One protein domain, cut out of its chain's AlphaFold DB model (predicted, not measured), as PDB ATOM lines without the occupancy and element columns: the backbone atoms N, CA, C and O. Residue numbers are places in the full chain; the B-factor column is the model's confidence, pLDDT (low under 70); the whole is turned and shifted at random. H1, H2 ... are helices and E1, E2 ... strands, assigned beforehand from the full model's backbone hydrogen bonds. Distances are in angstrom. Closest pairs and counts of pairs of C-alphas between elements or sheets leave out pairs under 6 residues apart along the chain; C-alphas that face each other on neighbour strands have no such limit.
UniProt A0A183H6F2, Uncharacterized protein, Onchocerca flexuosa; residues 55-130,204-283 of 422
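AT A GLANCE: This is residues 55 to 130 and 204 to 283 of the 422 residues of an uncharacterized protein of Onchocerca flexuosa (UniProt A0A183H6F2). A long, twisted sheet of three antiparallel strands, in the order E1 E3 E2, makes the long axis of a rod; the hairpin E8 E9 faces it in a small sandwich with crossed strands, H2 covers the same face beside that hairpin, and H1 covers the opposite face. At one end of the long sheet sits a loop-rich head with the small hairpin E6 E7, short E4 and E5, and residues 210 to 227. The printed part has 156 residues with two named helices and nine named strands, in the order E1 H1 E2 E3 E4 E5 E6 E7 H2 E8 E9; its class is mostly strand, though under half of the residues are in named elements. It is compact, with a radius of gyration of the C-alphas of 17.4 A, and spans 57 by 28 by 23 A.

HOW THE PARTS SIT: Start at E1, residues 59 to 68, an edge strand; inner strand E3, residues 111 to 121, is its antiparallel neighbour, with N 62 and O 118 at 2.8 A. On the other side of E3 is E2, residues 91 to 100, in a hairpin with it; N 95 and O 115 are 2.9 A apart. H1, residues 78 to 81, is on this sheet, over E2 at a height of 7.7 A; E1, H1 and E2 form a split strand-helix-strand unit, two strands running the same way with E3 between them, and its crossover is right-handed. H2, residues 239 to 246, is on the opposite face, over E2 at 7.5 A; its closest C-alphas to E2 are those of Thr 244 and Thr 95, 5.6 A. In H2, 3 of 4 O i to N i+4 pairs are within hydrogen-bond range; H1 is too short for one. Next come E8, residues 247 to 253, and E9, residues 258 to 263, an antiparallel hairpin with N 250 and O 260 at 2.9 A. This pair and the long sheet form a sandwich, two sheets face to face; the parts that face each other are 8.4 A centre to centre, and the strands of the one stand at 49 degrees to those of the other. E6, residues 228 to 230, and E7, residues 233 to 235, are a hairpin with N 228 and O 235 at 2.9 A. E4, residues 127 to 130, is near E6 and pairs with no named strand, as does E5, residues 207 to 209.

IN THESE COORDINATES: Find C-alpha 59 at (-26.497, -23.393, 31.555); from there E1 runs 28.4 A. E2 measures 25.7 A, E3 32.6 A, H2 10.0 A and E8 18.3 A. E9 runs 17.1 A and ends at C-alpha 263, (-19.404, -32.317, 35.297).

THE WHOLE: The C-alphas farthest apart are those of Met 107 and Arg 205, 57.7 A. Residues 131 to 203 are not printed, and C-alphas 130 and 204 are 15.5 A apart across the cut. The link E5 to E6 is long, with 18 residues. Mean pLDDT of the printed part is 91.7; residue 73 is under 70.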
ATOM      1  N   LYS A  55     -23.779  -9.990  29.914       96.50
ATOM      2  CA  LYS A  55     -24.979 -10.824  30.026       96.50
ATOM      3  C   LYS A  55     -24.598 -12.295  30.073       96.50
ATOM      4  O   LYS A  55     -23.705 -12.734  29.344       96.50
ATOM      5  N   PHE A  56     -25.288 -13.059  30.905       97.25
ATOM      6  CA  PHE A  56     -25.074 -14.493  31.056       97.25
ATOM      7  C   PHE A  56     -26.394 -15.223  31.313       97.25
ATOM      8  O   PHE A  56     -27.447 -14.607  31.482       97.25
ATOM      9  N   GLY A  57     -26.335 -16.547  31.286       96.12
ATOM     10  CA  GLY A  57     -27.459 -17.440  31.528       96.12
ATOM     11  C   GLY A  57     -27.009 -18.580  32.423       96.12
ATOM     12  O   GLY A  57     -25.812 -18.861  32.508       96.12
ATOM     13  N   ILE A  58     -27.964 -19.227  33.086       96.44
ATOM     14  CA  ILE A  58     -27.692 -20.478  33.790       96.44
ATOM     15  C   ILE A  58     -27.705 -21.603  32.744       96.44
ATOM     16  O   ILE A  58     -28.715 -21.758  32.062       96.44
ATOM     17  N   PRO A  59     -26.602 -22.335  32.549       95.88
ATOM     18  CA  PRO A  59     -26.497 -23.393  31.555       95.88
ATOM     19  C   PRO A  59     -27.342 -24.609  31.933       95.88
ATOM     20  O   PRO A  59     -27.158 -25.197  32.994       95.88
ATOM     21  N   LEU A  60     -28.219 -25.015  31.019       95.50
ATOM     22  CA  LEU A  60     -28.824 -26.338  30.965       95.50
ATOM     23  C   LEU A  60     -27.931 -27.229  30.101       95.50
ATOM     24  O   LEU A  60     -27.750 -26.949  28.914       95.50
ATOM     25  N   ILE A  61     -27.351 -28.271  30.695       95.12
ATOM     26  CA  ILE A  61     -26.424 -29.179  30.014       95.12
ATOM     27  C   ILE A  61     -27.136 -30.485  29.669       95.12
ATOM     28  O   ILE A  61     -27.620 -31.206  30.538       95.12
ATOM     29  N   THR A  62     -27.142 -30.815  28.380       94.50
ATOM     30  CA  THR A  62     -27.656 -32.072  27.832       94.50
ATOM     31  C   THR A  62     -26.521 -32.867  27.208       94.50
ATOM     32  O   THR A  62     -25.798 -32.349  26.359       94.50
ATOM     33  N   THR A  63     -26.398 -34.143  27.568       94.69
ATOM     34  CA  THR A  63     -25.315 -35.001  27.070       94.69
ATOM     35  C   THR A  63     -25.857 -36.234  26.379       94.69
ATOM     36  O   THR A  63     -26.539 -37.053  26.994       94.69
ATOM     37  N   THR A  64     -25.479 -36.412  25.118       94.56
ATOM     38  CA  THR A  64     -25.741 -37.645  24.371       94.56
ATOM     39  C   THR A  64     -24.421 -38.306  24.013       94.56
ATOM     40  O   THR A  64     -23.632 -37.695  23.296       94.56
ATOM     41  N   CYS A  65     -24.184 -39.520  24.502       94.31
ATOM     42  CA  CYS A  65     -22.964 -40.281  24.256       94.31
ATOM     43  C   CYS A  65     -23.247 -41.556  23.469       94.31
ATOM     44  O   CYS A  65     -24.323 -42.140  23.581       94.31
ATOM     45  N   ILE A  66     -22.246 -41.984  22.709       93.94
ATOM     46  CA  ILE A  66     -22.193 -43.266  22.014       93.94
ATOM     47  C   ILE A  66     -20.917 -43.970  22.467       93.94
ATOM     48  O   ILE A  66     -19.847 -43.359  22.496       93.94
ATOM     49  N   CYS A  67     -21.043 -45.232  22.859       92.81
ATOM     50  CA  CYS A  67     -19.943 -46.101  23.243       92.81
ATOM     51  C   CYS A  67     -19.690 -47.153  22.164       92.81
ATOM     52  O   CYS A  67     -20.607 -47.900  21.812       92.81
ATOM     53  N   ASP A  68     -18.438 -47.258  21.728       91.75
ATOM     54  CA  ASP A  68     -17.980 -48.250  20.767       91.75
ATOM     55  C   ASP A  68     -17.073 -49.281  21.434       91.75
ATOM     56  O   ASP A  68     -16.066 -48.973  22.080       91.75
ATOM     57  N   CYS A  69     -17.440 -50.549  21.263       89.00
ATOM     58  CA  CYS A  69     -16.583 -51.670  21.615       89.00
ATOM     59  C   CYS A  69     -15.445 -51.782  20.596       89.00
ATOM     60  O   CYS A  69     -15.668 -51.605  19.399       89.00
ATOM     61  N   ALA A  70     -14.242 -52.151  21.040       83.75
ATOM     62  CA  ALA A  70     -13.134 -52.326  20.104       83.75
ATOM     63  C   ALA A  70     -13.475 -53.391  19.041       83.75
ATOM     64  O   ALA A  70     -13.934 -54.485  19.377       83.75
ATOM     65  N   GLY A  71     -13.250 -53.054  17.769       74.12
ATOM     66  CA  GLY A  71     -13.562 -53.919  16.627       74.12
ATOM     67  C   GLY A  71     -15.027 -53.900  16.164       74.12
ATOM     68  O   GLY A  71     -15.382 -54.704  15.305       74.12
ATOM     69  N   ALA A  72     -15.877 -53.026  16.718       71.88
ATOM     70  CA  ALA A  72     -17.213 -52.742  16.188       71.88
ATOM     71  C   ALA A  72     -17.159 -51.763  14.992       71.88
ATOM     72  O   ALA A  72     -16.085 -51.304  14.603       71.88
ATOM     73  N   GLU A  73     -18.313 -51.452  14.393       66.12
ATOM     74  CA  GLU A  73     -18.427 -50.357  13.418       66.12
ATOM     75  C   GLU A  73     -17.971 -49.042  14.082       66.12
ATOM     76  O   GLU A  73     -18.445 -48.704  15.161       66.12
ATOM     77  N   GLU A  74     -17.008 -48.339  13.474       72.88
ATOM     78  CA  GLU A  74     -16.401 -47.113  14.018       72.88
ATOM     79  C   GLU A  74     -17.376 -45.921  13.951       72.88
ATOM     80  O   GLU A  74     -17.313 -45.097  13.030       72.88
ATOM     81  N   TYR A  75     -18.281 -45.813  14.921       81.75
ATOM     82  CA  TYR A  75     -19.172 -44.663  15.092       81.75
ATOM     83  C   TYR A  75     -18.484 -43.507  15.835       81.75
ATOM     84  O   TYR A  75     -18.785 -42.335  15.601       81.75
ATOM     85  N   CYS A  76     -17.539 -43.828  16.714       86.94
ATOM     86  CA  CYS A  76     -16.784 -42.917  17.550       86.94
ATOM     87  C   CYS A  76     -15.384 -42.701  16.973       86.94
ATOM     88  O   CYS A  76     -14.455 -43.457  17.235       86.94
ATOM     89  N   LYS A  77     -15.220 -41.633  16.186       87.69
ATOM     90  CA  LYS A  77     -13.929 -41.277  15.589       87.69
ATOM     91  C   LYS A  77     -13.297 -40.092  16.293       87.69
ATOM     92  O   LYS A  77     -13.923 -39.043  16.466       87.69
ATOM     93  N   ILE A  78     -12.017 -40.232  16.635       88.94
ATOM     94  CA  ILE A  78     -11.239 -39.170  17.281       88.94
ATOM     95  C   ILE A  78     -11.245 -37.873  16.461       88.94
ATOM     96  O   ILE A  78     -11.433 -36.802  17.036       88.94
ATOM     97  N   ASP A  79     -11.115 -37.959  15.136       89.81
ATOM     98  CA  ASP A  79     -11.063 -36.793  14.243       89.81
ATOM     99  C   ASP A  79     -12.388 -36.016  14.199       89.81
ATOM    100  O   ASP A  79     -12.389 -34.792  14.030       89.81
ATOM    101  N   ASP A  80     -13.506 -36.712  14.421       90.06
ATOM    102  CA  ASP A  80     -14.854 -36.145  14.357       90.06
ATOM    103  C   ASP A  80     -15.330 -35.573  15.699       90.06
ATOM    104  O   ASP A  80     -16.208 -34.699  15.715       90.06
ATOM    105  N   TYR A  81     -14.758 -36.048  16.815       91.44
ATOM    106  CA  TYR A  81     -15.214 -35.711  18.166       91.44
ATOM    107  C   TYR A  81     -14.205 -34.944  19.017       91.44
ATOM    108  O   TYR A  81     -14.612 -34.102  19.815       91.44
ATOM    109  N   LYS A  82     -12.899 -35.177  18.882       91.12
ATOM    110  CA  LYS A  82     -11.913 -34.553  19.772       91.12
ATOM    111  C   LYS A  82     -11.775 -33.061  19.471       91.12
ATOM    112  O   LYS A  82     -11.292 -32.673  18.409       91.12
ATOM    113  N   TYR A  83     -12.157 -32.228  20.440       90.38
ATOM    114  CA  TYR A  83     -12.137 -30.769  20.324       90.38
ATOM    115  C   TYR A  83     -12.853 -30.267  19.058       90.38
ATOM    116  O   TYR A  83     -12.328 -29.431  18.316       90.38
ATOM    117  N   LYS A  84     -14.073 -30.762  18.814       93.25
ATOM    118  CA  LYS A  84     -14.947 -30.288  17.728       93.25
ATOM    119  C   LYS A  84     -16.231 -29.664  18.269       93.25
ATOM    120  O   LYS A  84     -16.656 -29.957  19.381       93.25
ATOM    121  N   ASN A  85     -16.857 -28.803  17.472       92.56
ATOM    122  CA  ASN A  85     -18.194 -28.282  17.763       92.56
ATOM    123  C   ASN A  85     -19.253 -29.178  17.106       92.56
ATOM    124  O   ASN A  85     -19.011 -29.738  16.037       92.56
ATOM    125  N   CYS A  86     -20.430 -29.266  17.718       91.56
ATOM    126  CA  CYS A  86     -21.626 -29.871  17.125       91.56
ATOM    127  C   CYS A  86     -22.695 -28.803  16.836       91.56
ATOM    128  O   CYS A  86     -22.464 -27.612  17.040       91.56
ATOM    129  N   THR A  87     -23.857 -29.211  16.320       87.31
ATOM    130  CA  THR A  87     -24.917 -28.294  15.848       87.31
ATOM    131  C   THR A  87     -26.242 -28.423  16.606       87.31
ATOM    132  O   THR A  87     -27.224 -27.793  16.226       87.31
ATOM    133  N   LYS A  88     -26.299 -29.221  17.682       80.75
ATOM    134  CA  LYS A  88     -27.554 -29.559  18.379       80.75
ATOM    135  C   LYS A  88     -28.163 -28.433  19.228       80.75
ATOM    136  O   LYS A  88     -29.318 -28.557  19.616       80.75
ATOM    137  N   SER A  89     -27.422 -27.372  19.560       85.88
ATOM    138  CA  SER A  89     -27.896 -26.288  20.440       85.88
ATOM    139  C   SER A  89     -27.093 -24.992  20.237       85.88
ATOM    140  O   SER A  89     -26.194 -24.951  19.394       85.88
ATOM    141  N   TYR A  90     -27.405 -23.941  21.006       88.12
ATOM    142  CA  TYR A  90     -26.714 -22.645  20.989       88.12
ATOM    143  C   TYR A  90     -25.206 -22.789  21.193       88.12
ATOM    144  O   TYR A  90     -24.422 -22.153  20.490       88.12
ATOM    145  N   VAL A  91     -24.808 -23.622  22.156       94.25
ATOM    146  CA  VAL A  91     -23.422 -24.031  22.365       94.25
ATOM    147  C   VAL A  91     -23.385 -25.550  22.361       94.25
ATOM    148  O   VAL A  91     -24.159 -26.196  23.061       94.25
ATOM    149  N   CYS A  92     -22.509 -26.134  21.549       95.50
ATOM    150  CA  CYS A  92     -22.440 -27.580  21.406       95.50
ATOM    151  C   CYS A  92     -20.998 -28.024  21.173       95.50
ATOM    152  O   CYS A  92     -20.369 -27.605  20.197       95.50
ATOM    153  N   TYR A  93     -20.493 -28.889  22.051       96.50
ATOM    154  CA  TYR A  93     -19.145 -29.444  21.963       96.50
ATOM    155  C   TYR A  93     -19.182 -30.957  21.834       96.50
ATOM    156  O   TYR A  93     -19.998 -31.631  22.458       96.50
ATOM    157  N   ARG A  94     -18.262 -31.482  21.038       95.69
ATOM    158  CA  ARG A  94     -17.972 -32.902  20.962       95.69
ATOM    159  C   ARG A  94     -16.790 -33.229  21.855       95.69
ATOM    160  O   ARG A  94     -15.812 -32.480  21.896       95.69
ATOM    161  N   THR A  95     -16.900 -34.342  22.564       95.25
ATOM    162  CA  THR A  95     -15.863 -34.845  23.461       95.25
ATOM    163  C   THR A  95     -15.562 -36.298  23.126       95.25
ATOM    164  O   THR A  95     -16.430 -37.046  22.670       95.25
ATOM    165  N   TYR A  96     -14.303 -36.680  23.323       95.00
ATOM    166  CA  TYR A  96     -13.795 -38.011  23.029       95.00
ATOM    167  C   TYR A  96     -13.085 -38.564  24.260       95.00
ATOM    168  O   TYR A  96     -12.155 -37.940  24.777       95.00
ATOM    169  N   HIS A  97     -13.507 -39.745  24.698       93.56
ATOM    170  CA  HIS A  97     -13.026 -40.415  25.897       93.56
ATOM    171  C   HIS A  97     -12.518 -41.803  25.521       93.56
ATOM    172  O   HIS A  97     -13.290 -42.739  25.314       93.56
ATOM    173  N   ALA A  98     -11.197 -41.937  25.437       90.94
ATOM    174  CA  ALA A  98     -10.551 -43.218  25.185       90.94
ATOM    175  C   ALA A  98     -10.529 -44.098  26.442       90.94
ATOM    176  O   ALA A  98     -10.689 -43.623  27.571       90.94
ATOM    177  N   HIS A  99     -10.215 -45.377  26.238       90.50
ATOM    178  CA  HIS A  99      -9.833 -46.308  27.299       90.50
ATOM    179  C   HIS A  99     -10.912 -46.551  28.369       90.50
ATOM    180  O   HIS A  99     -10.586 -46.742  29.543       90.50
ATOM    181  N   GLN A 100     -12.175 -46.580  27.956       91.69
ATOM    182  CA  GLN A 100     -13.330 -46.788  28.823       91.69
ATOM    183  C   GLN A 100     -13.576 -48.277  29.117       91.69
ATOM    184  O   GLN A 100     -12.942 -49.174  28.548       91.69
ATOM    185  N   SER A 101     -14.475 -48.542  30.071       89.44
ATOM    186  CA  SER A 101     -14.841 -49.901  30.485       89.44
ATOM    187  C   SER A 101     -15.470 -50.689  29.333       89.44
ATOM    188  O   SER A 101     -16.423 -50.233  28.701       89.44
ATOM    189  N   SER A 102     -14.995 -51.915  29.113       90.25
ATOM    190  CA  SER A 102     -15.533 -52.859  28.124       90.25
ATOM    191  C   SER A 102     -16.799 -53.589  28.593       90.25
ATOM    192  O   SER A 102     -17.212 -54.580  27.994       90.25
ATOM    193  N   SER A 103     -17.447 -53.106  29.659       91.31
ATOM    194  CA  SER A 103     -18.708 -53.659  30.157       91.31
ATOM    195  C   SER A 103     -19.755 -53.747  29.041       91.31
ATOM    196  O   SER A 103     -20.044 -52.762  28.362       91.31
ATOM    197  N   GLY A 104     -20.330 -54.934  28.839       87.75
ATOM    198  CA  GLY A 104     -21.308 -55.210  27.782       87.75
ATOM    199  C   GLY A 104     -20.716 -55.525  26.401       87.75
ATOM    200  O   GLY A 104     -21.464 -55.943  25.517       87.75
ATOM    201  N   CYS A 105     -19.403 -55.375  26.206       88.69
ATOM    202  CA  CYS A 105     -18.713 -55.786  24.983       88.69
ATOM    203  C   CYS A 105     -18.386 -57.288  24.994       88.69
ATOM    204  O   CYS A 105     -18.229 -57.902  26.046       88.69
ATOM    205  N   LEU A 106     -18.263 -57.883  23.801       85.56
ATOM    206  CA  LEU A 106     -17.813 -59.276  23.645       85.56
ATOM    207  C   LEU A 106     -16.310 -59.427  23.911       85.56
ATOM    208  O   LEU A 106     -15.863 -60.455  24.412       85.56
ATOM    209  N   MET A 107     -15.535 -58.401  23.559       82.50
ATOM    210  CA  MET A 107     -14.095 -58.350  23.775       82.50
ATOM    211  C   MET A 107     -13.767 -57.602  25.067       82.50
ATOM    212  O   MET A 107     -14.438 -56.637  25.424       82.50
ATOM    213  N   SER A 108     -12.695 -58.021  25.744       82.88
ATOM    214  CA  SER A 108     -12.203 -57.385  26.975       82.88
ATOM    215  C   SER A 108     -11.396 -56.106  26.731       82.88
ATOM    216  O   SER A 108     -11.133 -55.356  27.671       82.88
ATOM    217  N   SER A 109     -11.015 -55.844  25.479       86.44
ATOM    218  CA  SER A 109     -10.355 -54.616  25.032       86.44
ATOM    219  C   SER A 109     -11.172 -53.377  25.387       86.44
ATOM    220  O   SER A 109     -12.395 -53.385  25.265       86.44
ATOM    221  N   LYS A 110     -10.480 -52.310  25.795       89.88
ATOM    222  CA  LYS A 110     -11.112 -51.060  26.233       89.88
ATOM    223  C   LYS A 110     -12.001 -50.460  25.139       89.88
ATOM    224  O   LYS A 110     -11.657 -50.545  23.963       89.88
ATOM    225  N   SER A 111     -13.109 -49.858  25.553       90.31
ATOM    226  CA  SER A 111     -14.052 -49.158  24.678       90.31
ATOM    227  C   SER A 111     -13.675 -47.686  24.502       90.31
ATOM    228  O   SER A 111     -12.853 -47.135  25.246       90.31
ATOM    229  N   GLU A 112     -14.291 -47.052  23.512       92.88
ATOM    230  CA  GLU A 112     -14.165 -45.626  23.217       92.88
ATOM    231  C   GLU A 112     -15.539 -44.971  23.301       92.88
ATOM    232  O   GLU A 112     -16.552 -45.591  22.981       92.88
ATOM    233  N   VAL A 113     -15.596 -43.734  23.794       93.88
ATOM    234  CA  VAL A 113     -16.862 -43.030  24.000       93.88
ATOM    235  C   VAL A 113     -16.792 -41.640  23.399       93.88
ATOM    236  O   VAL A 113     -15.893 -40.854  23.698       93.88
ATOM    237  N   CYS A 114     -17.788 -41.332  22.584       95.00
ATOM    238  CA  CYS A 114     -17.938 -40.067  21.893       95.00
ATOM    239  C   CYS A 114     -19.228 -39.402  22.347       95.00
ATOM    240  O   CYS A 114     -20.294 -40.010  22.274       95.00
ATOM    241  N   CYS A 115     -19.155 -38.151  22.797       95.56
ATOM    242  CA  CYS A 115     -20.335 -37.433  23.264       95.56
ATOM    243  C   CYS A 115     -20.530 -36.112  22.556       95.56
ATOM    244  O   CYS A 115     -19.585 -35.462  22.120       95.56
ATOM    245  N   GLU A 116     -21.788 -35.701  22.508       95.75
ATOM    246  CA  GLU A 116     -22.204 -34.354  22.167       95.75
ATOM    247  C   GLU A 116     -22.821 -33.722  23.413       95.75
ATOM    248  O   GLU A 116     -23.786 -34.244  23.980       95.75
ATOM    249  N   VAL A 117     -22.227 -32.614  23.844       96.06
ATOM    250  CA  VAL A 117     -22.638 -31.820  24.999       96.06
ATOM    251  C   VAL A 117     -23.304 -30.557  24.475       96.06
ATOM    252  O   VAL A 117     -22.630 -29.653  23.978       96.06
ATOM    253  N   ALA A 118     -24.628 -30.513  24.559       95.81
ATOM    254  CA  ALA A 118     -25.451 -29.372  24.190       95.81
ATOM    255  C   ALA A 118     -25.716 -28.502  25.423       95.81
ATOM    256  O   ALA A 118     -26.069 -29.012  26.485       95.81
ATOM    257  N   ILE A 119     -25.528 -27.192  25.280       95.75
ATOM    258  CA  ILE A 119     -25.650 -26.216  26.359       95.75
ATOM    259  C   ILE A 119     -26.513 -25.048  25.885       95.75
ATOM    260  O   ILE A 119     -26.220 -24.399  24.876       95.75
ATOM    261  N   GLU A 120     -27.547 -24.744  26.663       94.69
ATOM    262  CA  GLU A 120     -28.477 -23.645  26.410       94.69
ATOM    263  C   GLU A 120     -28.832 -22.885  27.692       94.69
ATOM    264  O   GLU A 120     -28.678 -23.423  28.787       94.69
ATOM    265  N   PRO A 121     -29.283 -21.623  27.609       94.88
ATOM    266  CA  PRO A 121     -29.778 -20.913  28.784       94.88
ATOM    267  C   PRO A 121     -31.063 -21.564  29.313       94.88
ATOM    268  O   PRO A 121     -32.083 -21.611  28.621       94.88
ATOM    269  N   TYR A 122     -31.046 -22.003  30.569       93.31
ATOM    270  CA  TYR A 122     -32.193 -22.607  31.235       93.31
ATOM    271  C   TYR A 122     -33.411 -21.671  31.211       93.31
ATOM    272  O   TYR A 122     -33.362 -20.525  31.674       93.31
ATOM    273  N   GLY A 123     -34.511 -22.152  30.627       89.25
ATOM    274  CA  GLY A 123     -35.754 -21.392  30.472       89.25
ATOM    275  C   GLY A 123     -35.619 -20.111  29.638       89.25
ATOM    276  O   GLY A 123     -36.446 -19.216  29.782       89.25
ATOM    277  N   GLY A 124     -34.557 -19.971  28.831       89.31
ATOM    278  CA  GLY A 124     -34.277 -18.755  28.059       89.31
ATOM    279  C   GLY A 124     -33.939 -17.522  28.909       89.31
ATOM    280  O   GLY A 124     -33.845 -16.414  28.373       89.31
ATOM    281  N   ARG A 125     -33.751 -17.691  30.224       91.31
ATOM    282  CA  ARG A 125     -33.531 -16.585  31.161       91.31
ATOM    283  C   ARG A 125     -32.171 -15.942  30.943       91.31
ATOM    284  O   ARG A 125     -31.175 -16.610  30.669       91.31
ATOM    285  N   THR A 126     -32.138 -14.622  31.078       94.81
ATOM    286  CA  THR A 126     -30.915 -13.828  30.955       94.81
ATOM    287  C   THR A 126     -30.706 -13.008  32.219       94.81
ATOM    288  O   THR A 126     -31.640 -12.420  32.761       94.81
ATOM    289  N   TYR A 127     -29.455 -12.953  32.649       95.94
ATOM    290  CA  TYR A 127     -28.991 -12.192  33.794       95.94
ATOM    291  C   TYR A 127     -27.908 -11.220  33.342       95.94
ATOM    292  O   TYR A 127     -27.214 -11.454  32.345       95.94
ATOM    293  N   THR A 128     -27.740 -10.135  34.087       96.75
ATOM    294  CA  THR A 128     -26.700  -9.139  33.837       96.75
ATOM    295  C   THR A 128     -25.767  -9.090  35.034       96.75
ATOM    296  O   THR A 128     -26.184  -8.761  36.139       96.75
ATOM    297  N   ALA A 129     -24.504  -9.444  34.806       97.50
ATOM    298  CA  ALA A 129     -23.421  -9.279  35.760       97.50
ATOM    299  C   ALA A 129     -22.845  -7.868  35.630       97.50
ATOM    300  O   ALA A 129     -22.629  -7.388  34.515       97.50
ATOM    301  N   VAL A 130     -22.564  -7.226  36.760       97.06
ATOM    302  CA  VAL A 130     -22.030  -5.864  36.844       97.06
ATOM    303  C   VAL A 130     -20.879  -5.803  37.838       97.06
ATOM    304  O   VAL A 130     -20.922  -6.424  38.899       97.06
ATOM    305  N   ASN A 204     -36.847  -9.219  36.629       87.94
ATOM    306  CA  ASN A 204     -37.303  -8.593  37.876       87.94
ATOM    307  C   ASN A 204     -36.416  -7.430  38.347       87.94
ATOM    308  O   ASN A 204     -36.819  -6.702  39.248       87.94
ATOM    309  N   ARG A 205     -35.225  -7.251  37.751       90.94
ATOM    310  CA  ARG A 205     -34.244  -6.207  38.095       90.94
ATOM    311  C   ARG A 205     -33.908  -6.147  39.593       90.94
ATOM    312  O   ARG A 205     -33.639  -5.076  40.128       90.94
ATOM    313  N   VAL A 206     -33.884  -7.304  40.255       93.12
ATOM    314  CA  VAL A 206     -33.447  -7.424  41.654       93.12
ATOM    315  C   VAL A 206     -31.940  -7.641  41.687       93.12
ATOM    316  O   VAL A 206     -31.438  -8.575  41.059       93.12
ATOM    317  N   LEU A 207     -31.226  -6.770  42.401       95.69
ATOM    318  CA  LEU A 207     -29.785  -6.883  42.590       95.69
ATOM    319  C   LEU A 207     -29.473  -7.975  43.613       95.69
ATOM    320  O   LEU A 207     -29.951  -7.928  44.741       95.69
ATOM    321  N   MET A 208     -28.639  -8.926  43.219       95.62
ATOM    322  CA  MET A 208     -28.274 -10.108  43.988       95.62
ATOM    323  C   MET A 208     -26.811 -10.034  44.430       95.62
ATOM    324  O   MET A 208     -25.948  -9.528  43.702       95.62
ATOM    325  N   MET A 209     -26.527 -10.597  45.601       94.38
ATOM    326  CA  MET A 209     -25.189 -10.730  46.176       94.38
ATOM    327  C   MET A 209     -24.986 -12.108  46.826       94.38
ATOM    328  O   MET A 209     -25.879 -12.948  46.820       94.38
ATOM    329  N   GLY A 210     -23.790 -12.355  47.369       92.06
ATOM    330  CA  GLY A 210     -23.483 -13.600  48.085       92.06
ATOM    331  C   GLY A 210     -23.030 -14.766  47.202       92.06
ATOM    332  O   GLY A 210     -22.818 -15.856  47.716       92.06
ATOM    333  N   VAL A 211     -22.819 -14.546  45.899       94.38
ATOM    334  CA  VAL A 211     -22.348 -15.580  44.961       94.38
ATOM    335  C   VAL A 211     -20.944 -15.315  44.438       94.38
ATOM    336  O   VAL A 211     -20.509 -14.171  44.289       94.38
ATOM    337  N   ARG A 212     -20.244 -16.390  44.065       95.12
ATOM    338  CA  ARG A 212     -18.983 -16.297  43.325       95.12
ATOM    339  C   ARG A 212     -19.292 -16.055  41.851       95.12
ATOM    340  O   ARG A 212     -19.773 -16.947  41.161       95.12
ATOM    341  N   LEU A 213     -19.002 -14.851  41.366       97.44
ATOM    342  CA  LEU A 213     -19.305 -14.412  40.004       97.44
ATOM    343  C   LEU A 213     -18.021 -14.086  39.239       97.44
ATOM    344  O   LEU A 213     -17.143 -13.405  39.762       97.44
ATOM    345  N   ASN A 214     -17.927 -14.554  37.994       97.56
ATOM    346  CA  ASN A 214     -16.790 -14.262  37.127       97.56
ATOM    347  C   ASN A 214     -16.666 -12.769  36.822       97.56
ATOM    348  O   ASN A 214     -17.648 -12.121  36.449       97.56
ATOM    349  N   GLU A 215     -15.442 -12.252  36.819       96.44
ATOM    350  CA  GLU A 215     -15.167 -10.950  36.213       96.44
ATOM    351  C   GLU A 215     -15.337 -10.967  34.675       96.44
ATOM    352  O   GLU A 215     -15.236 -12.020  34.035       96.44
ATOM    353  N   PRO A 216     -15.530  -9.808  34.015       93.50
ATOM    354  CA  PRO A 216     -15.654  -9.725  32.557       93.50
ATOM    355  C   PRO A 216     -14.487 -10.328  31.767       93.50
ATOM    356  O   PRO A 216     -14.685 -10.748  30.626       93.50
ATOM    357  N   THR A 217     -13.278 -10.400  32.320       92.31
ATOM    358  CA  THR A 217     -12.098 -11.034  31.697       92.31
ATOM    359  C   THR A 217     -11.898 -12.488  32.132       92.31
ATOM    360  O   THR A 217     -11.253 -13.249  31.416       92.31
ATOM    361  N   GLU A 218     -12.521 -12.900  33.233       94.38
ATOM    362  CA  GLU A 218     -12.467 -14.250  33.791       94.38
ATOM    363  C   GLU A 218     -13.438 -15.205  33.074       94.38
ATOM    364  O   GLU A 218     -14.334 -14.776  32.344       94.38
ATOM    365  N   SER A 219     -13.248 -16.516  33.233       92.38
ATOM    366  CA  SER A 219     -14.169 -17.543  32.733       92.38
ATOM    367  C   SER A 219     -13.965 -18.868  33.483       92.38
ATOM    368  O   SER A 219     -13.727 -19.909  32.877       92.38
ATOM    369  N   ASP A 220     -14.007 -18.831  34.802       95.50
ATOM    370  CA  ASP A 220     -14.001 -20.006  35.667       95.50
ATOM    371  C   ASP A 220     -15.369 -20.717  35.624       95.50
ATOM    372  O   ASP A 220     -16.407 -20.076  35.790       95.50
ATOM    373  N   ILE A 221     -15.384 -22.031  35.378       95.88
ATOM    374  CA  ILE A 221     -16.612 -22.849  35.335       95.88
ATOM    375  C   ILE A 221     -17.154 -23.186  36.732       95.88
ATOM    376  O   ILE A 221     -18.271 -23.680  36.847       95.88
ATOM    377  N   HIS A 222     -16.392 -22.888  37.787       95.81
ATOM    378  CA  HIS A 222     -16.808 -23.011  39.188       95.81
ATOM    379  C   HIS A 222     -17.422 -21.718  39.751       95.81
ATOM    380  O   HIS A 222     -17.728 -21.630  40.936       95.81
ATOM    381  N   LYS A 223     -17.581 -20.680  38.921       96.81
ATOM    382  CA  LYS A 223     -18.190 -19.396  39.294       96.81
ATOM    383  C   LYS A 223     -19.327 -19.067  38.349       96.81
ATOM    384  O   LYS A 223     -19.230 -19.333  37.161       96.81
ATOM    385  N   LEU A 224     -20.362 -18.391  38.821       97.12
ATOM    386  CA  LEU A 224     -21.473 -17.941  37.986       97.12
ATOM    387  C   LEU A 224     -20.972 -17.099  36.786       97.12
ATOM    388  O   LEU A 224     -19.903 -16.478  36.830       97.12
ATOM    389  N   GLY A 225     -21.731 -17.067  35.688       96.81
ATOM    390  CA  GLY A 225     -21.444 -16.193  34.540       96.81
ATOM    391  C   GLY A 225     -20.474 -16.741  33.481       96.81
ATOM    392  O   GLY A 225     -19.952 -15.969  32.664       96.81
ATOM    393  N   TRP A 226     -20.228 -18.056  33.456       96.62
ATOM    394  CA  TRP A 226     -19.381 -18.690  32.437       96.62
ATOM    395  C   TRP A 226     -20.084 -18.934  31.088       96.62
ATOM    396  O   TRP A 226     -19.409 -18.899  30.056       96.62
ATOM    397  N   LEU A 227     -21.415 -19.101  31.061       97.12
ATOM    398  CA  LEU A 227     -22.228 -19.117  29.833       97.12
ATOM    399  C   LEU A 227     -22.672 -17.689  29.485       97.12
ATOM    400  O   LEU A 227     -23.613 -17.152  30.069       97.12
ATOM    401  N   ARG A 228     -21.991 -17.058  28.527       96.44
ATOM    402  CA  ARG A 228     -22.162 -15.635  28.212       96.44
ATOM    403  C   ARG A 228     -22.973 -15.415  26.955       96.44
ATOM    404  O   ARG A 228     -22.847 -16.161  25.990       96.44
ATOM    405  N   LYS A 229     -23.744 -14.333  26.947       95.62
ATOM    406  CA  LYS A 229     -24.481 -13.869  25.774       95.62
ATOM    407  C   LYS A 229     -23.668 -12.805  25.044       95.62
ATOM    408  O   LYS A 229     -23.257 -11.815  25.647       95.62
ATOM    409  N   ASN A 230     -23.459 -12.997  23.747       92.31
ATOM    410  CA  ASN A 230     -22.800 -12.046  22.860       92.31
ATOM    411  C   ASN A 230     -23.726 -11.725  21.681       92.31
ATOM    412  O   ASN A 230     -23.875 -12.516  20.751       92.31
ATOM    413  N   GLY A 231     -24.408 -10.580  21.744       88.69
ATOM    414  CA  GLY A 231     -25.490 -10.266  20.812       88.69
ATOM    415  C   GLY A 231     -26.605 -11.314  20.893       88.69
ATOM    416  O   GLY A 231     -27.242 -11.467  21.939       88.69
ATOM    417  N   ASN A 232     -26.811 -12.048  19.799       87.56
ATOM    418  CA  ASN A 232     -27.819 -13.109  19.701       87.56
ATOM    419  C   ASN A 232     -27.259 -14.519  19.939       87.56
ATOM    420  O   ASN A 232     -28.035 -15.470  19.957       87.56
ATOM    421  N   SER A 233     -25.943 -14.675  20.118       92.12
ATOM    422  CA  SER A 233     -25.319 -15.976  20.353       92.12
ATOM    423  C   SER A 233     -24.925 -16.169  21.812       92.12
ATOM    424  O   SER A 233     -24.739 -15.215  22.574       92.12
ATOM    425  N   TRP A 234     -24.794 -17.433  22.196       95.00
ATOM    426  CA  TRP A 234     -24.239 -17.841  23.478       95.00
ATOM    427  C   TRP A 234     -22.839 -18.398  23.266       95.00
ATOM    428  O   TRP A 234     -22.554 -19.000  22.232       95.00
ATOM    429  N   LEU A 235     -21.947 -18.170  24.223       94.50
ATOM    430  CA  LEU A 235     -20.581 -18.665  24.159       94.50
ATOM    431  C   LEU A 235     -20.020 -18.958  25.541       94.50
ATOM    432  O   LEU A 235     -20.367 -18.319  26.535       94.50
ATOM    433  N   ILE A 236     -19.068 -19.882  25.564       94.94
ATOM    434  CA  ILE A 236     -18.231 -20.180  26.720       94.94
ATOM    435  C   ILE A 236     -16.794 -19.946  26.266       94.94
ATOM    436  O   ILE A 236     -16.332 -20.547  25.291       94.94
ATOM    437  N   ARG A 237     -16.072 -19.039  26.931       93.19
ATOM    438  CA  ARG A 237     -14.686 -18.736  26.544       93.19
ATOM    439  C   ARG A 237     -13.806 -19.954  26.797       93.19
ATOM    440  O   ARG A 237     -13.738 -20.443  27.925       93.19
ATOM    441  N   ASN A 238     -13.116 -20.416  25.756       92.50
ATOM    442  CA  ASN A 238     -12.382 -21.686  25.745       92.50
ATOM    443  C   ASN A 238     -13.265 -22.886  26.136       92.50
ATOM    444  O   ASN A 238     -12.775 -23.854  26.716       92.50
ATOM    445  N   GLY A 239     -14.569 -22.819  25.832       91.56
ATOM    446  CA  GLY A 239     -15.546 -23.825  26.246       91.56
ATOM    447  C   GLY A 239     -15.218 -25.225  25.749       91.56
ATOM    448  O   GLY A 239     -15.363 -26.175  26.499       91.56
ATOM    449  N   ILE A 240     -14.664 -25.351  24.542       92.88
ATOM    450  CA  ILE A 240     -14.305 -26.653  23.973       92.88
ATOM    451  C   ILE A 240     -13.288 -27.426  24.823       92.88
ATOM    452  O   ILE A 240     -13.412 -28.634  24.974       92.88
ATOM    453  N   ILE A 241     -12.319 -26.729  25.420       93.31
ATOM    454  CA  ILE A 241     -11.322 -27.331  26.312       93.31
ATOM    455  C   ILE A 241     -11.968 -27.570  27.676       93.31
ATOM    456  O   ILE A 241     -12.007 -28.694  28.155       93.31
ATOM    457  N   LYS A 242     -12.585 -26.533  28.256       94.62
ATOM    458  CA  LYS A 242     -13.145 -26.583  29.615       94.62
ATOM    459  C   LYS A 242     -14.250 -27.615  29.796       94.62
ATOM    460  O   LYS A 242     -14.313 -28.241  30.843       94.62
ATOM    461  N   ILE A 243     -15.131 -27.768  28.809       94.81
ATOM    462  CA  ILE A 243     -16.221 -28.749  28.853       94.81
ATOM    463  C   ILE A 243     -15.684 -30.162  28.632       94.81
ATOM    464  O   ILE A 243     -16.169 -31.091  29.266       94.81
ATOM    465  N   THR A 244     -14.668 -30.329  27.780       93.00
ATOM    466  CA  THR A 244     -14.011 -31.634  27.613       93.00
ATOM    467  C   THR A 244     -13.323 -32.061  28.909       93.00
ATOM    468  O   THR A 244     -13.524 -33.185  29.353       93.00
ATOM    469  N   ASP A 245     -12.575 -31.154  29.539       93.94
ATOM    470  CA  ASP A 245     -11.812 -31.437  30.758       93.94
ATOM    471  C   ASP A 245     -12.705 -31.603  31.997       93.94
ATOM    472  O   ASP A 245     -12.352 -32.341  32.916       93.94
ATOM    473  N   SER A 246     -13.858 -30.926  32.045       95.00
ATOM    474  CA  SER A 246     -14.792 -31.035  33.172       95.00
ATOM    475  C   SER A 246     -15.712 -32.248  33.082       95.00
ATOM    476  O   SER A 246     -16.271 -32.659  34.100       95.00
ATOM    477  N   GLN A 247     -15.901 -32.817  31.891       95.50
ATOM    478  CA  GLN A 247     -16.798 -33.943  31.700       95.50
ATOM    479  C   GLN A 247     -16.147 -35.252  32.147       95.50
ATOM    480  O   GLN A 247     -15.135 -35.697  31.608       95.50
ATOM    481  N   HIS A 248     -16.816 -35.945  33.059       94.62
ATOM    482  CA  HIS A 248     -16.484 -37.300  33.465       94.62
ATOM    483  C   HIS A 248     -17.580 -38.264  33.025       94.62
ATOM    484  O   HIS A 248     -18.772 -37.993  33.185       94.62
ATOM    485  N   ILE A 249     -17.168 -39.407  32.481       93.75
ATOM    486  CA  ILE A 249     -18.073 -40.433  31.970       93.75
ATOM    487  C   ILE A 249     -17.749 -41.759  32.633       93.75
ATOM    488  O   ILE A 249     -16.590 -42.123  32.806       93.75
ATOM    489  N   THR A 250     -18.790 -42.488  33.018       94.25
ATOM    490  CA  THR A 250     -18.695 -43.859  33.513       94.25
ATOM    491  C   THR A 250     -19.602 -44.746  32.676       94.25
ATOM    492  O   THR A 250     -20.804 -44.507  32.593       94.25
ATOM    493  N   ILE A 251     -19.029 -45.767  32.044       93.75
ATOM    494  CA  ILE A 251     -19.782 -46.719  31.224       93.75
ATOM    495  C   ILE A 251     -20.336 -47.843  32.096       93.75
ATOM    496  O   ILE A 251     -19.574 -48.597  32.701       93.75
ATOM    497  N   GLU A 252     -21.665 -47.967  32.125       93.81
ATOM    498  CA  GLU A 252     -22.358 -49.085  32.771       93.81
ATOM    499  C   GLU A 252     -22.427 -50.286  31.828       93.81
ATOM    500  O   GLU A 252     -22.111 -51.413  32.208       93.81
ATOM    501  N   ASN A 253     -22.842 -50.044  30.581       93.25
ATOM    502  CA  ASN A 253     -22.950 -51.060  29.542       93.25
ATOM    503  C   ASN A 253     -22.802 -50.405  28.164       93.25
ATOM    504  O   ASN A 253     -23.704 -49.709  27.702       93.25
ATOM    505  N   CYS A 254     -21.670 -50.656  27.511       91.69
ATOM    506  CA  CYS A 254     -21.312 -50.065  26.229       91.69
ATOM    507  C   CYS A 254     -22.267 -50.507  25.111       91.69
ATOM    508  O   CYS A 254     -22.872 -49.674  24.446       91.69
ATOM    509  N   LYS A 255     -22.504 -51.820  24.971       90.19
ATOM    510  CA  LYS A 255     -23.418 -52.374  23.954       90.19
ATOM    511  C   LYS A 255     -24.860 -51.894  24.135       90.19
ATOM    512  O   LYS A 255     -25.573 -51.702  23.157       90.19
ATOM    513  N   GLY A 256     -25.285 -51.708  25.381       91.06
ATOM    514  CA  GLY A 256     -26.591 -51.157  25.732       91.06
ATOM    515  C   GLY A 256     -26.670 -49.630  25.689       91.06
ATOM    516  O   GLY A 256     -27.727 -49.106  26.018       91.06
ATOM    517  N   GLN A 257     -25.585 -48.928  25.331       92.75
ATOM    518  CA  GLN A 257     -25.487 -47.461  25.316       92.75
ATOM    519  C   GLN A 257     -25.886 -46.811  26.651       92.75
ATOM    520  O   GLN A 257     -26.525 -45.762  26.695       92.75
ATOM    521  N   ARG A 258     -25.511 -47.451  27.766       93.75
ATOM    522  CA  ARG A 258     -25.794 -46.973  29.124       93.75
ATOM    523  C   ARG A 258     -24.548 -46.393  29.765       93.75
ATOM    524  O   ARG A 258     -23.537 -47.083  29.934       93.75
ATOM    525  N   TYR A 259     -24.651 -45.134  30.160       93.81
ATOM    526  CA  TYR A 259     -23.560 -44.356  30.718       93.81
ATOM    527  C   TYR A 259     -24.077 -43.363  31.756       93.81
ATOM    528  O   TYR A 259     -25.243 -42.971  31.749       93.81
ATOM    529  N   LEU A 260     -23.171 -42.934  32.623       92.56
ATOM    530  CA  LEU A 260     -23.392 -41.907  33.627       92.56
ATOM    531  C   LEU A 260     -22.427 -40.760  33.330       92.56
ATOM    532  O   LEU A 260     -21.230 -40.990  33.150       92.56
ATOM    533  N   THR A 261     -22.945 -39.538  33.244       92.38
ATOM    534  CA  THR A 261     -22.143 -38.338  32.984       92.38
ATOM    535  C   THR A 261     -22.177 -37.408  34.187       92.38
ATOM    536  O   THR A 261     -23.204 -37.270  34.848       92.38
ATOM    537  N   ARG A 262     -21.033 -36.806  34.500       93.25
ATOM    538  CA  ARG A 262     -20.869 -35.813  35.562       93.25
ATOM    539  C   ARG A 262     -20.003 -34.676  35.050       93.25
ATOM    540  O   ARG A 262     -19.162 -34.889  34.181       93.25
ATOM    541  N   TYR A 263     -20.180 -33.501  35.634       94.69
ATOM    542  CA  TYR A 263     -19.404 -32.317  35.297       94.69
ATOM    543  C   TYR A 263     -18.721 -31.773  36.540       94.69
ATOM    544  O   TYR A 263     -19.369 -31.527  37.553       94.69
ATOM    545  N   ASN A 264     -17.415 -31.560  36.448       95.56
ATOM    546  CA  ASN A 264     -16.668 -30.781  37.421       95.56
ATOM    547  C   ASN A 264     -16.845 -29.282  37.118       95.56
ATOM    548  O   ASN A 264     -15.945 -28.626  36.600       95.56
ATOM    549  N   ALA A 265     -18.049 -28.771  37.356       94.81
ATOM    550  CA  ALA A 265     -18.438 -27.377  37.163       94.81
ATOM    551  C   ALA A 265     -19.460 -26.987  38.241       94.81
ATOM    552  O   ALA A 265     -20.022 -27.855  38.903       94.81
ATOM    553  N   GLU A 266     -19.715 -25.693  38.415       94.25
ATOM    554  CA  GLU A 266     -20.776 -25.200  39.299       94.25
ATOM    555  C   GLU A 266     -21.780 -24.344  38.514       94.25
ATOM    556  O   GLU A 266     -21.513 -23.905  37.389       94.25
ATOM    557  N   TYR A 267     -22.936 -24.084  39.131       94.31
ATOM    558  CA  TYR A 267     -23.985 -23.214  38.594       94.31
ATOM    559  C   TYR A 267     -24.536 -23.664  37.234       94.31
ATOM    560  O   TYR A 267     -24.711 -22.843  36.335       94.31
ATOM    561  N   PHE A 268     -24.812 -24.958  37.077       94.56
ATOM    562  CA  PHE A 268     -25.481 -25.529  35.908       94.56
ATOM    563  C   PHE A 268     -26.648 -26.412  36.337       94.56
ATOM    564  O   PHE A 268     -26.767 -26.759  37.507       94.56
ATOM    565  N   ILE A 269     -27.509 -26.741  35.383       93.94
ATOM    566  CA  ILE A 269     -28.675 -27.596  35.584       93.94
ATOM    567  C   ILE A 269     -28.591 -28.760  34.598       93.94
ATOM    568  O   ILE A 269     -28.241 -28.571  33.428       93.94
ATOM    569  N   THR A 270     -28.931 -29.956  35.058       90.31
ATOM    570  CA  THR A 270     -29.238 -31.125  34.217       90.31
ATOM    571  C   THR A 270     -30.750 -31.380  34.182       90.31
ATOM    572  O   THR A 270     -31.489 -30.784  34.957       90.31
ATOM    573  N   TYR A 271     -31.254 -32.232  33.278       76.31
ATOM    574  CA  TYR A 271     -32.710 -32.440  33.098       76.31
ATOM    575  C   TYR A 271     -33.484 -32.804  34.375       76.31
ATOM    576  O   TYR A 271     -34.676 -32.507  34.454       76.31
ATOM    577  N   ASP A 272     -32.823 -33.428  35.347       74.56
ATOM    578  CA  ASP A 272     -33.454 -33.891  36.583       74.56
ATOM    579  C   ASP A 272     -33.440 -32.834  37.703       74.56
ATOM    580  O   ASP A 272     -34.117 -32.996  38.720       74.56
ATOM    581  N   GLU A 273     -32.698 -31.738  37.524       79.50
ATOM    582  CA  GLU A 273     -32.464 -30.711  38.543       79.50
ATOM    583  C   GLU A 273     -33.337 -29.473  38.322       79.50
ATOM    584  O   GLU A 273     -33.711 -29.114  37.201       79.50
ATOM    585  N   ARG A 274     -33.659 -28.774  39.414       81.62
ATOM    586  CA  ARG A 274     -34.384 -27.503  39.361       81.62
ATOM    587  C   ARG A 274     -33.441 -26.360  39.697       81.62
ATOM    588  O   ARG A 274     -32.534 -26.481  40.504       81.62
ATOM    589  N   ILE A 275     -33.739 -25.179  39.160       81.31
ATOM    590  CA  ILE A 275     -32.977 -23.957  39.475       81.31
ATOM    591  C   ILE A 275     -32.969 -23.603  40.972       81.31
ATOM    592  O   ILE A 275     -32.073 -22.903  41.422       81.31
ATOM    593  N   ILE A 276     -33.965 -24.073  41.727       81.31
ATOM    594  CA  ILE A 276     -34.112 -23.841  43.174       81.31
ATOM    595  C   ILE A 276     -33.022 -24.587  43.960       81.31
ATOM    596  O   ILE A 276     -32.702 -24.203  45.078       81.31
ATOM    597  N   ASP A 277     -32.431 -25.621  43.359       83.81
ATOM    598  CA  ASP A 277     -31.371 -26.419  43.970       83.81
ATOM    599  C   ASP A 277     -29.998 -25.717  43.875       83.81
ATOM    600  O   ASP A 277     -29.034 -26.142  44.510       83.81
ATOM    601  N   LEU A 278     -29.900 -24.626  43.101       89.50
ATOM    602  CA  LEU A 278     -28.698 -23.803  42.987       89.50
ATOM    603  C   LEU A 278     -28.708 -22.664  44.011       89.50
ATOM    604  O   LEU A 278     -29.651 -21.873  44.069       89.50
ATOM    605  N   ASP A 279     -27.604 -22.511  44.741       90.88
ATOM    606  CA  ASP A 279     -27.362 -21.329  45.570       90.88
ATOM    607  C   ASP A 279     -27.063 -20.113  44.683       90.88
ATOM    608  O   ASP A 279     -25.932 -19.869  44.267       90.88
ATOM    609  N   LEU A 280     -28.103 -19.350  44.359       93.19
ATOM    610  CA  LEU A 280     -28.010 -18.122  43.572       93.19
ATOM    611  C   LEU A 280     -27.791 -16.874  44.450       93.19
ATOM    612  O   LEU A 280     -27.863 -15.748  43.946       93.19
ATOM    613  N   GLY A 281     -27.465 -17.058  45.730       93.44
ATOM    614  CA  GLY A 281     -27.316 -15.980  46.697       93.44
ATOM    615  C   GLY A 281     -28.643 -15.320  47.045       93.44
ATOM    616  O   GLY A 281     -29.717 -15.886  46.841       93.44
ATOM    617  N   TYR A 282     -28.563 -14.102  47.572       93.06
ATOM    618  CA  TYR A 282     -29.709 -13.383  48.123       93.06
ATOM    619  C   TYR A 282     -29.790 -11.939  47.601       93.06
ATOM    620  O   TYR A 282     -28.764 -11.358  47.218       93.06
ATOM    621  N   PRO A 283     -30.998 -11.354  47.542       94.69
ATOM    622  CA  PRO A 283     -31.199  -9.950  47.213       94.69
ATOM    623  C   PRO A 283     -30.439  -9.003  48.148       94.69
ATOM    624  O   PRO A 283     -30.356  -9.208  49.357       94.69
TER     625      PRO A 283